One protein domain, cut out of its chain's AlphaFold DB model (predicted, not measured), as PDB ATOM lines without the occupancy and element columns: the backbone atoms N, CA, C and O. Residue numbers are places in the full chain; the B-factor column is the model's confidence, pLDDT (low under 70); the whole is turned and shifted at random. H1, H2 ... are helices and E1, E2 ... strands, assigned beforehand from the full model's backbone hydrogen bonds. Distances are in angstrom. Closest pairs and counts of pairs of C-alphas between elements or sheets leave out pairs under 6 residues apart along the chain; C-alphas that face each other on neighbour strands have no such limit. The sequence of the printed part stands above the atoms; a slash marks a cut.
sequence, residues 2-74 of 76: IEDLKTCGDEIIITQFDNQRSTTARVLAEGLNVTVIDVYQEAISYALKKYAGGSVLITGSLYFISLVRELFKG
ATOM      1  N   ILE A   2     -54.128 -99.379   0.484       88.62
ATOM      2  CA  ILE A   2     -54.936 -98.264   1.029       88.62
ATOM      3  C   ILE A   2     -54.091 -97.329   1.900       88.62
ATOM      4  O   ILE A   2     -54.169 -96.120   1.727       88.62
ATOM      5  N   GLU A   3     -53.230 -97.874   2.763       90.00
ATOM      6  CA  GLU A   3     -52.300 -97.059   3.559       90.00
ATOM      7  C   GLU A   3     -51.338 -96.234   2.699       90.00
ATOM      8  O   GLU A   3     -51.145 -95.055   2.969       90.00
ATOM      9  N   ASP A   4     -50.819 -96.797   1.606       91.12
ATOM     10  CA  ASP A   4     -49.957 -96.051   0.682       91.12
ATOM     11  C   ASP A   4     -50.738 -94.916   0.003       91.12
ATOM     12  O   ASP A   4     -50.262 -93.787  -0.082       91.12
ATOM     13  N   LEU A   5     -51.978 -95.181  -0.426       91.00
ATOM     14  CA  LEU A   5     -52.841 -94.178  -1.057       91.00
ATOM     15  C   LEU A   5     -53.222 -93.045  -0.095       91.00
ATOM     16  O   LEU A   5     -53.306 -91.900  -0.534       91.00
ATOM     17  N   LYS A   6     -53.388 -93.328   1.206       90.50
ATOM     18  CA  LYS A   6     -53.625 -92.300   2.240       90.50
ATOM     19  C   LYS A   6     -52.480 -91.290   2.345       90.50
ATOM     20  O   LYS A   6     -52.699 -90.197   2.849       90.50
ATOM     21  N   THR A   7     -51.277 -91.626   1.871       92.50
ATOM     22  CA  THR A   7     -50.149 -90.678   1.837       92.50
ATOM     23  C   THR A   7     -50.172 -89.745   0.621       92.50
ATOM     24  O   THR A   7     -49.446 -88.754   0.606       92.50
ATOM     25  N   CYS A   8     -51.008 -90.034  -0.380       90.62
ATOM     26  CA  CYS A   8     -51.013 -89.345  -1.673       90.62
ATOM     27  C   CYS A   8     -52.264 -88.489  -1.932       90.62
ATOM     28  O   CYS A   8     -52.313 -87.811  -2.956       90.62
ATOM     29  N   GLY A   9     -53.282 -88.539  -1.071       89.62
ATOM     30  CA  GLY A   9     -54.544 -87.826  -1.281       89.62
ATOM     31  C   GLY A   9     -55.195 -87.371   0.021       89.62
ATOM     32  O   GLY A   9     -54.930 -87.927   1.083       89.62
ATOM     33  N   ASP A  10     -56.064 -86.365  -0.078       94.50
ATOM     34  CA  ASP A  10     -56.724 -85.741   1.079       94.50
ATOM     35  C   ASP A  10     -57.794 -86.637   1.727       94.50
ATOM     36  O   ASP A  10     -58.081 -86.523   2.918       94.50
ATOM     37  N   GLU A  11     -58.417 -87.519   0.942       95.62
ATOM     38  CA  GLU A  11     -59.460 -88.441   1.390       95.62
ATOM     39  C   GLU A  11     -59.413 -89.726   0.563       95.62
ATOM     40  O   GLU A  11     -59.259 -89.700  -0.659       95.62
ATOM     41  N   ILE A  12     -59.594 -90.860   1.239       96.50
ATOM     42  CA  ILE A  12     -59.842 -92.145   0.593       96.50
ATOM     43  C   ILE A  12     -61.310 -92.496   0.779       96.50
ATOM     44  O   ILE A  12     -61.803 -92.558   1.907       96.50
ATOM     45  N   ILE A  13     -61.986 -92.747  -0.341       96.56
ATOM     46  CA  ILE A  13     -63.374 -93.199  -0.381       96.56
ATOM     47  C   ILE A  13     -63.373 -94.664  -0.810       96.56
ATOM     48  O   ILE A  13     -62.949 -94.998  -1.917       96.56
ATOM     49  N   ILE A  14     -63.843 -95.541   0.070       95.25
ATOM     50  CA  ILE A  14     -64.059 -96.953  -0.229       95.25
ATOM     51  C   ILE A  14     -65.515 -97.145  -0.650       95.25
ATOM     52  O   ILE A  14     -66.433 -96.690   0.028       95.25
ATOM     53  N   THR A  15     -65.711 -97.836  -1.770       95.00
ATOM     54  CA  THR A  15     -67.029 -98.116  -2.347       95.00
ATOM     55  C   THR A  15     -67.182 -99.580  -2.718       95.00
ATOM     56  O   THR A  15     -66.191-100.310  -2.796       95.00
ATOM     57  N   GLN A  16     -68.417-100.006  -2.983       92.12
ATOM     58  CA  GLN A  16     -68.704-101.321  -3.541       92.12
ATOM     59  C   GLN A  16     -69.333-101.232  -4.937       92.12
ATOM     60  O   GLN A  16     -69.875-100.206  -5.348       92.12
ATOM     61  N   PHE A  17     -69.212-102.324  -5.680       89.06
ATOM     62  CA  PHE A  17     -69.794-102.525  -7.002       89.06
ATOM     63  C   PHE A  17     -70.108-104.012  -7.153       89.06
ATOM     64  O   PHE A  17     -69.428-104.847  -6.555       89.06
ATOM     65  N   ASP A  18     -71.116-104.345  -7.955       81.69
ATOM     66  CA  ASP A  18     -71.518-105.737  -8.139       81.69
ATOM     67  C   ASP A  18     -70.425-106.531  -8.855       81.69
ATOM     68  O   ASP A  18     -70.128-106.330 -10.034       81.69
ATOM     69  N   ASN A  19     -69.805-107.452  -8.123       73.06
ATOM     70  CA  ASN A  19     -68.898-108.453  -8.658       73.06
ATOM     71  C   ASN A  19     -68.938-109.686  -7.745       73.06
ATOM     72  O   ASN A  19     -68.818-109.570  -6.531       73.06
ATOM     73  N   GLN A  20     -69.030-110.889  -8.317       60.22
ATOM     74  CA  GLN A  20     -69.036-112.149  -7.552       60.22
ATOM     75  C   GLN A  20     -67.778-112.364  -6.686       60.22
ATOM     76  O   GLN A  20     -67.758-113.257  -5.845       60.22
ATOM     77  N   ARG A  21     -66.718-111.572  -6.894       62.75
ATOM     78  CA  ARG A  21     -65.452-111.638  -6.146       62.75
ATOM     79  C   ARG A  21     -65.181-110.427  -5.242       62.75
ATOM     80  O   ARG A  21     -64.082-110.343  -4.700       62.75
ATOM     81  N   SER A  22     -66.099-109.465  -5.110       61.38
ATOM     82  CA  SER A  22     -65.840-108.261  -4.304       61.38
ATOM     83  C   SER A  22     -66.026-108.511  -2.805       61.38
ATOM     84  O   SER A  22     -67.081-108.972  -2.373       61.38
ATOM     85  N   THR A  23     -65.030-108.133  -2.004       70.31
ATOM     86  CA  THR A  23     -65.188-107.889  -0.562       70.31
ATOM     87  C   THR A  23     -66.084-106.663  -0.345       70.31
ATOM     88  O   THR A  23     -66.053-105.733  -1.150       70.31
ATOM     89  N   THR A  24     -66.889-106.641   0.723       79.44
ATOM     90  CA  THR A  24     -67.748-105.483   1.022       79.44
ATOM     91  C   THR A  24     -66.906-104.259   1.392       79.44
ATOM     92  O   THR A  24     -65.845-104.386   2.010       79.44
ATOM     93  N   ALA A  25     -67.392-103.060   1.057       79.25
ATOM     94  CA  ALA A  25     -66.692-101.808   1.352       79.25
ATOM     95  C   ALA A  25     -66.376-101.659   2.851       79.25
ATOM     96  O   ALA A  25     -65.288-101.229   3.225       79.25
ATOM     97  N   ARG A  26     -67.298-102.105   3.710       79.88
ATOM     98  CA  ARG A  26     -67.147-102.070   5.172       79.88
ATOM     99  C   ARG A  26     -66.035-102.972   5.690       79.88
ATOM    100  O   ARG A  26     -65.290-102.544   6.559       79.88
ATOM    101  N   VAL A  27     -65.903-104.185   5.148       86.25
ATOM    102  CA  VAL A  27     -64.815-105.099   5.537       86.25
ATOM    103  C   VAL A  27     -63.469-104.531   5.094       86.25
ATOM    104  O   VAL A  27     -62.494-104.601   5.832       86.25
ATOM    105  N   LEU A  28     -63.409-103.909   3.915       86.00
ATOM    106  CA  LEU A  28     -62.177-103.287   3.433       86.00
ATOM    107  C   LEU A  28     -61.783-102.029   4.234       86.00
ATOM    108  O   LEU A  28     -60.603-101.697   4.304       86.00
ATOM    109  N   ALA A  29     -62.758-101.337   4.826       89.06
ATOM    110  CA  ALA A  29     -62.562-100.129   5.627       89.06
ATOM    111  C   ALA A  29     -62.263-100.396   7.112       89.06
ATOM    112  O   ALA A  29     -61.987 -99.454   7.856       89.06
ATOM    113  N   GLU A  30     -62.349-101.646   7.569       91.44
ATOM    114  CA  GLU A  30     -62.235-101.977   8.986       91.44
ATOM    115  C   GLU A  30     -60.874-101.545   9.561       91.44
ATOM    116  O   GLU A  30     -59.814-101.896   9.047       91.44
ATOM    117  N   GLY A  31     -60.905-100.741  10.630       90.31
ATOM    118  CA  GLY A  31     -59.701-100.203  11.272       90.31
ATOM    119  C   GLY A  31     -59.027 -99.037  10.536       90.31
ATOM    120  O   GLY A  31     -57.980 -98.572  10.984       90.31
ATOM    121  N   LEU A  32     -59.613 -98.531   9.444       91.31
ATOM    122  CA  LEU A  32     -59.061 -97.431   8.652       91.31
ATOM    123  C   LEU A  32     -59.869 -96.141   8.850       91.31
ATOM    124  O   LEU A  32     -61.097 -96.150   8.851       91.31
ATOM    125  N   ASN A  33     -59.180 -95.001   8.965       91.31
ATOM    126  CA  ASN A  33     -59.826 -93.685   8.933       91.31
ATOM    127  C   ASN A  33     -60.083 -93.271   7.474       91.31
ATOM    128  O   ASN A  33     -59.248 -92.602   6.862       91.31
ATOM    129  N   VAL A  34     -61.188 -93.752   6.908       94.44
ATOM    130  CA  VAL A  34     -61.581 -93.564   5.503       94.44
ATOM    131  C   VAL A  34     -63.081 -93.309   5.400       94.44
ATOM    132  O   VAL A  34     -63.854 -93.687   6.280       94.44
ATOM    133  N   THR A  35     -63.504 -92.702   4.297       96.06
ATOM    134  CA  THR A  35     -64.923 -92.522   3.988       96.06
ATOM    135  C   THR A  35     -65.453 -93.772   3.300       96.06
ATOM    136  O   THR A  35     -64.809 -94.308   2.401       96.06
ATOM    137  N   VAL A  36     -66.634 -94.241   3.701       95.69
ATOM    138  CA  VAL A  36     -67.286 -95.404   3.087       95.69
ATOM    139  C   VAL A  36     -68.593 -94.956   2.461       95.69
ATOM    140  O   VAL A  36     -69.473 -94.450   3.155       95.69
ATOM    141  N   ILE A  37     -68.716 -95.138   1.148       95.75
ATOM    142  CA  ILE A  37     -69.955 -94.899   0.408       95.75
ATOM    143  C   ILE A  37     -70.231 -96.160  -0.388       95.75
ATOM    144  O   ILE A  37     -69.528 -96.462  -1.342       95.75
ATOM    145  N   ASP A  38     -71.244 -96.907   0.033       92.75
ATOM    146  CA  ASP A  38     -71.521 -98.244  -0.481       92.75
ATOM    147  C   ASP A  38     -71.842 -98.218  -1.996       92.75
ATOM    148  O   ASP A  38     -71.366 -99.074  -2.733       92.75
ATOM    149  N   VAL A  39     -72.572 -97.215  -2.495       92.19
ATOM    150  CA  VAL A  39     -72.961 -97.097  -3.915       92.19
ATOM    151  C   VAL A  39     -71.917 -96.304  -4.712       92.19
ATOM    152  O   VAL A  39     -71.763 -95.099  -4.514       92.19
ATOM    153  N   TYR A  40     -71.232 -96.933  -5.674       94.38
ATOM    154  CA  TYR A  40     -70.110 -96.280  -6.371       94.38
ATOM    155  C   TYR A  40     -70.484 -95.041  -7.181       94.38
ATOM    156  O   TYR A  40     -69.682 -94.113  -7.286       94.38
ATOM    157  N   GLN A  41     -71.695 -94.980  -7.726       94.75
ATOM    158  CA  GLN A  41     -72.185 -93.793  -8.419       94.75
ATOM    159  C   GLN A  41     -72.325 -92.612  -7.448       94.75
ATOM    160  O   GLN A  41     -71.982 -91.478  -7.789       94.75
ATOM    161  N   GLU A  42     -72.777 -92.876  -6.221       96.38
ATOM    162  CA  GLU A  42     -72.859 -91.873  -5.159       96.38
ATOM    163  C   GLU A  42     -71.466 -91.474  -4.673       96.38
ATOM    164  O   GLU A  42     -71.215 -90.283  -4.499       96.38
ATOM    165  N   ALA A  43     -70.542 -92.431  -4.540       97.19
ATOM    166  CA  ALA A  43     -69.156 -92.170  -4.158       97.19
ATOM    167  C   ALA A  43     -68.468 -91.213  -5.145       97.19
ATOM    168  O   ALA A  43     -67.838 -90.234  -4.741       97.19
ATOM    169  N   ILE A  44     -68.651 -91.453  -6.446       96.06
ATOM    170  CA  ILE A  44     -68.127 -90.596  -7.516       96.06
ATOM    171  C   ILE A  44     -68.795 -89.218  -7.482       96.06
ATOM    172  O   ILE A  44     -68.105 -88.203  -7.528       96.06
ATOM    173  N   SER A  45     -70.125 -89.165  -7.365       96.12
ATOM    174  CA  SER A  45     -70.875 -87.902  -7.291       96.12
ATOM    175  C   SER A  45     -70.454 -87.053  -6.089       96.12
ATOM    176  O   SER A  45     -70.245 -85.846  -6.220       96.12
ATOM    177  N   TYR A  46     -70.271 -87.680  -4.925       97.75
ATOM    178  CA  TYR A  46     -69.752 -87.042  -3.719       97.75
ATOM    179  C   TYR A  46     -68.341 -86.490  -3.947       97.75
ATOM    180  O   TYR A  46     -68.110 -85.308  -3.692       97.75
ATOM    181  N   ALA A  47     -67.425 -87.302  -4.486       97.12
ATOM    182  CA  ALA A  47     -66.044 -86.895  -4.730       97.12
ATOM    183  C   ALA A  47     -65.963 -85.698  -5.690       97.12
ATOM    184  O   ALA A  47     -65.306 -84.705  -5.384       97.12
ATOM    185  N   LEU A  48     -66.688 -85.749  -6.813       95.44
ATOM    186  CA  LEU A  48     -66.707 -84.671  -7.807       95.44
ATOM    187  C   LEU A  48     -67.304 -83.367  -7.260       95.44
ATOM    188  O   LEU A  48     -66.824 -82.289  -7.600       95.44
ATOM    189  N   LYS A  49     -68.334 -83.444  -6.404       96.25
ATOM    190  CA  LYS A  49     -68.932 -82.255  -5.774       96.25
ATOM    191  C   LYS A  49     -68.028 -81.655  -4.702       96.25
ATOM    192  O   LYS A  49     -67.867 -80.439  -4.658       96.25
ATOM    193  N   LYS A  50     -67.455 -82.493  -3.832       96.62
ATOM    194  CA  LYS A  50     -66.609 -82.054  -2.714       96.62
ATOM    195  C   LYS A  50     -65.268 -81.496  -3.195       96.62
ATOM    196  O   LYS A  50     -64.815 -80.480  -2.676       96.62
ATOM    197  N   TYR A  51     -64.671 -82.120  -4.208       94.88
ATOM    198  CA  TYR A  51     -63.353 -81.772  -4.747       94.88
ATOM    199  C   TYR A  51     -63.439 -81.106  -6.126       94.88
ATOM    200  O   TYR A  51     -62.629 -81.384  -7.006       94.88
ATOM    201  N   ALA A  52     -64.398 -80.193  -6.318       91.56
ATOM    202  CA  ALA A  52     -64.637 -79.523  -7.602       91.56
ATOM    203  C   ALA A  52     -63.427 -78.729  -8.149       91.56
ATOM    204  O   ALA A  52     -63.334 -78.505  -9.351       91.56
ATOM    205  N   GLY A  53     -62.500 -78.306  -7.280       93.62
ATOM    206  CA  GLY A  53     -61.240 -77.649  -7.661       93.62
ATOM    207  C   GLY A  53     -60.013 -78.572  -7.667       93.62
ATOM    208  O   GLY A  53     -58.898 -78.084  -7.820       93.62
ATOM    209  N   GLY A  54     -60.204 -79.873  -7.438       94.75
ATOM    210  CA  GLY A  54     -59.140 -80.863  -7.294       94.75
ATOM    211  C   GLY A  54     -59.184 -81.949  -8.366       94.75
ATOM    212  O   GLY A  54     -59.642 -81.739  -9.488       94.75
ATOM    213  N   SER A  55     -58.673 -83.129  -8.023       94.75
ATOM    214  CA  SER A  55     -58.679 -84.309  -8.892       94.75
ATOM    215  C   SER A  55     -59.255 -85.509  -8.151       94.75
ATOM    216  O   SER A  55     -58.968 -85.713  -6.975       94.75
ATOM    217  N   VAL A  56     -60.045 -86.323  -8.853       96.06
ATOM    218  CA  VAL A  56     -60.598 -87.579  -8.330       96.06
ATOM    219  C   VAL A  56     -59.926 -88.742  -9.051       96.06
ATOM    220  O   VAL A  56     -60.050 -88.879 -10.268       96.06
ATOM    221  N   LEU A  57     -59.214 -89.588  -8.303       95.69
ATOM    222  CA  LEU A  57     -58.569 -90.792  -8.825       95.69
ATOM    223  C   LEU A  57     -59.460 -92.019  -8.597       95.69
ATOM    224  O   LEU A  57     -59.826 -92.332  -7.468       95.69
ATOM    225  N   ILE A  58     -59.747 -92.756  -9.669       95.75
ATOM    226  CA  ILE A  58     -60.496 -94.018  -9.628       95.75
ATOM    227  C   ILE A  58     -59.500 -95.176  -9.771       95.75
ATOM    228  O   ILE A  58     -58.788 -95.258 -10.771       95.75
ATOM    229  N   THR A  59     -59.420 -96.066  -8.777       94.62
ATOM    230  CA  THR A  59     -58.427 -97.159  -8.740       94.62
ATOM    231  C   THR A  59     -58.922 -98.381  -7.948       94.62
ATOM    232  O   THR A  59     -60.073 -98.439  -7.524       94.62
ATOM    233  N   GLY A  60     -58.064 -99.391  -7.780       91.19
ATOM    234  CA  GLY A  60     -58.291-100.577  -6.946       91.19
ATOM    235  C   GLY A  60     -58.802-101.811  -7.695       91.19
ATOM    236  O   GLY A  60     -58.603-102.929  -7.227       91.19
ATOM    237  N   SER A  61     -59.409-101.652  -8.876       91.38
ATOM    238  CA  SER A  61     -59.869-102.780  -9.698       91.38
ATOM    239  C   SER A  61     -60.006-102.404 -11.173       91.38
ATOM    240  O   SER A  61     -60.642-101.408 -11.512       91.38
ATOM    241  N   LEU A  62     -59.478-103.246 -12.067       92.19
ATOM    242  CA  LEU A  62     -59.642-103.087 -13.520       92.19
ATOM    243  C   LEU A  62     -61.111-103.197 -13.956       92.19
ATOM    244  O   LEU A  62     -61.547-102.488 -14.865       92.19
ATOM    245  N   TYR A  63     -61.881-104.066 -13.293       91.81
ATOM    246  CA  TYR A  63     -63.315-104.193 -13.548       91.81
ATOM    247  C   TYR A  63     -64.046-102.913 -13.143       91.81
ATOM    248  O   TYR A  63     -64.825-102.375 -13.923       91.81
ATOM    249  N   PHE A  64     -63.717-102.372 -11.967       93.06
ATOM    250  CA  PHE A  64     -64.316-101.131 -11.486       93.06
ATOM    251  C   PHE A  64     -64.012 -99.948 -12.408       93.06
ATOM    252  O   PHE A  64     -64.924 -99.236 -12.812       93.06
ATOM    253  N   ILE A  65     -62.753 -99.790 -12.825       94.19
ATOM    254  CA  ILE A  65     -62.361 -98.754 -13.791       94.19
ATOM    255  C   ILE A  65     -63.155 -98.896 -15.097       94.19
ATOM    256  O   ILE A  65     -63.560 -97.894 -15.680       94.19
ATOM    257  N   SER A  66     -63.414-100.127 -15.548       93.12
ATOM    258  CA  SER A  66     -64.225-100.367 -16.746       93.12
ATOM    259  C   SER A  66     -65.682 -99.936 -16.548       93.12
ATOM    260  O   SER A  66     -66.206 -99.251 -17.419       93.12
ATOM    261  N   LEU A  67     -66.304-100.255 -15.405       92.50
ATOM    262  CA  LEU A  67     -67.663 -99.799 -15.071       92.50
ATOM    263  C   LEU A  67     -67.764 -98.273 -15.044       92.50
ATOM    264  O   LEU A  67     -68.662 -97.692 -15.651       92.50
ATOM    265  N   VAL A  68     -66.814 -97.618 -14.372       94.31
ATOM    266  CA  VAL A  68     -66.773 -96.156 -14.300       94.31
ATOM    267  C   VAL A  68     -66.582 -95.565 -15.690       94.31
ATOM    268  O   VAL A  68     -67.281 -94.630 -16.057       94.31
ATOM    269  N   ARG A  69     -65.699 -96.135 -16.513       94.00
ATOM    270  CA  ARG A  69     -65.508 -95.666 -17.886       94.00
ATOM    271  C   ARG A  69     -66.800 -95.729 -18.705       94.00
ATOM    272  O   ARG A  69     -67.061 -94.780 -19.433       94.00
ATOM    273  N   GLU A  70     -67.601 -96.789 -18.589       92.38
ATOM    274  CA  GLU A  70     -68.900 -96.855 -19.279       92.38
ATOM    275  C   GLU A  70     -69.870 -95.764 -18.793       92.38
ATOM    276  O   GLU A  70     -70.551 -95.154 -19.611       92.38
ATOM    277  N   LEU A  71     -69.864 -95.424 -17.499       90.06
ATOM    278  CA  LEU A  71     -70.676 -94.325 -16.958       90.06
ATOM    279  C   LEU A  71     -70.315 -92.954 -17.565       90.06
ATOM    280  O   LEU A  71     -71.192 -92.116 -17.757       90.06
ATOM    281  N   PHE A  72     -69.038 -92.724 -17.886       87.62
ATOM    282  CA  PHE A  72     -68.556 -91.459 -18.459       87.62
ATOM    283  C   PHE A  72     -68.529 -91.421 -19.991       87.62
ATOM    284  O   PHE A  72     -68.317 -90.351 -20.558       87.62
ATOM    285  N   LYS A  73     -68.742 -92.548 -20.675       84.31
ATOM    286  CA  LYS A  73     -68.756 -92.590 -22.145       84.31
ATOM    287  C   LYS A  73     -69.976 -91.908 -22.774       84.31
ATOM    288  O   LYS A  73     -69.926 -91.613 -23.960       84.31
ATOM    289  N   GLY A  74     -71.009 -91.593 -21.990       58.16
ATOM    290  CA  GLY A  74     -72.283 -91.110 -22.513       58.16
ATOM    291  C   GLY A  74     -73.074 -92.262 -23.132       58.16
ATOM    292  O   GLY A  74     -72.517 -93.142 -23.780       58.16
TER     293      GLY A  74
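This is residues 2 to 74 of the 76 residues of an uncharacterized protein of bioreactor metagenome (UniProt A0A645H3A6). A small pair of parallel strands, E1 beside E2, lies in the middle of a flat model, with four helices spread round it. H2 packs on both strands; H3 starts directly where E2 ends and folds back past E1, H4 is near H3, and H1 is apart from H2, H3 and H4. The printed part has 73 residues with four named helices and two named strands, in the order H1, E1, H2, E2, H3, H4. The class is mixed, helices and strands, and the sheet of two has the order E1, E2, all parallel. The whole is compact, with a radius of gyration of the C-alphas of 12.2 A, and spans 37 by 35 by 18 A.

H1, residues 2 to 6, touches no helix. A short link of 6 residues leads from it to E1, residues 13 to 16. H2, residues 25 to 28, touches E1, the closest C-alphas being those of Thr 15 and Ala 25, 5.2 A apart. E2, residues 35 to 39, is parallel to E1, with 27 degrees between their directions; N 14 and O 35 are 2.8 A apart and N 37 and O 14 are 3.0 A apart, both within hydrogen-bond range. E1, H2 and E2 form a strand-helix-strand unit, two parallel neighbour strands with a helix between them along the chain, and its crossover is right-handed. H2 touches E2 too, with the C-alphas of Ala 25 and Asp 38 closest at 6.3 A. H3, residues 40 to 50, follows E2 by a tight link and touches E1, where the C-alphas of Thr 15 and Tyr 40 are closest at 5.4 A. H4, residues 62 to 72, is near H3, with 6 pairs of C-alphas within 10 A. H4 is apart from E1, E2, H1 and H2. In H1, H3 and H4 every O i to N i+4 pair is within hydrogen-bond range; H2 is too short for such a pair.

H1 begins at C-alpha 2, (-54.936, -98.264, 1.029). E1 measures 10.2 A from first to last C-alpha and E2 12.2 A. H3 begins at C-alpha 40, (-70.110, -96.280, -6.371), and measures 15.1 A. H4 measures 15.5 A and ends at C-alpha 72, (-68.556, -91.459, -18.459).

The two C-alphas farthest apart, those of Gly 31 and Gly 74, are 37.2 A from each other. The printed part has no cut. The link from H3 to H4, 11 residues, is long. The mean pLDDT of the printed part is 90.0, and residues 20 to 22 and residue 74 are under 70.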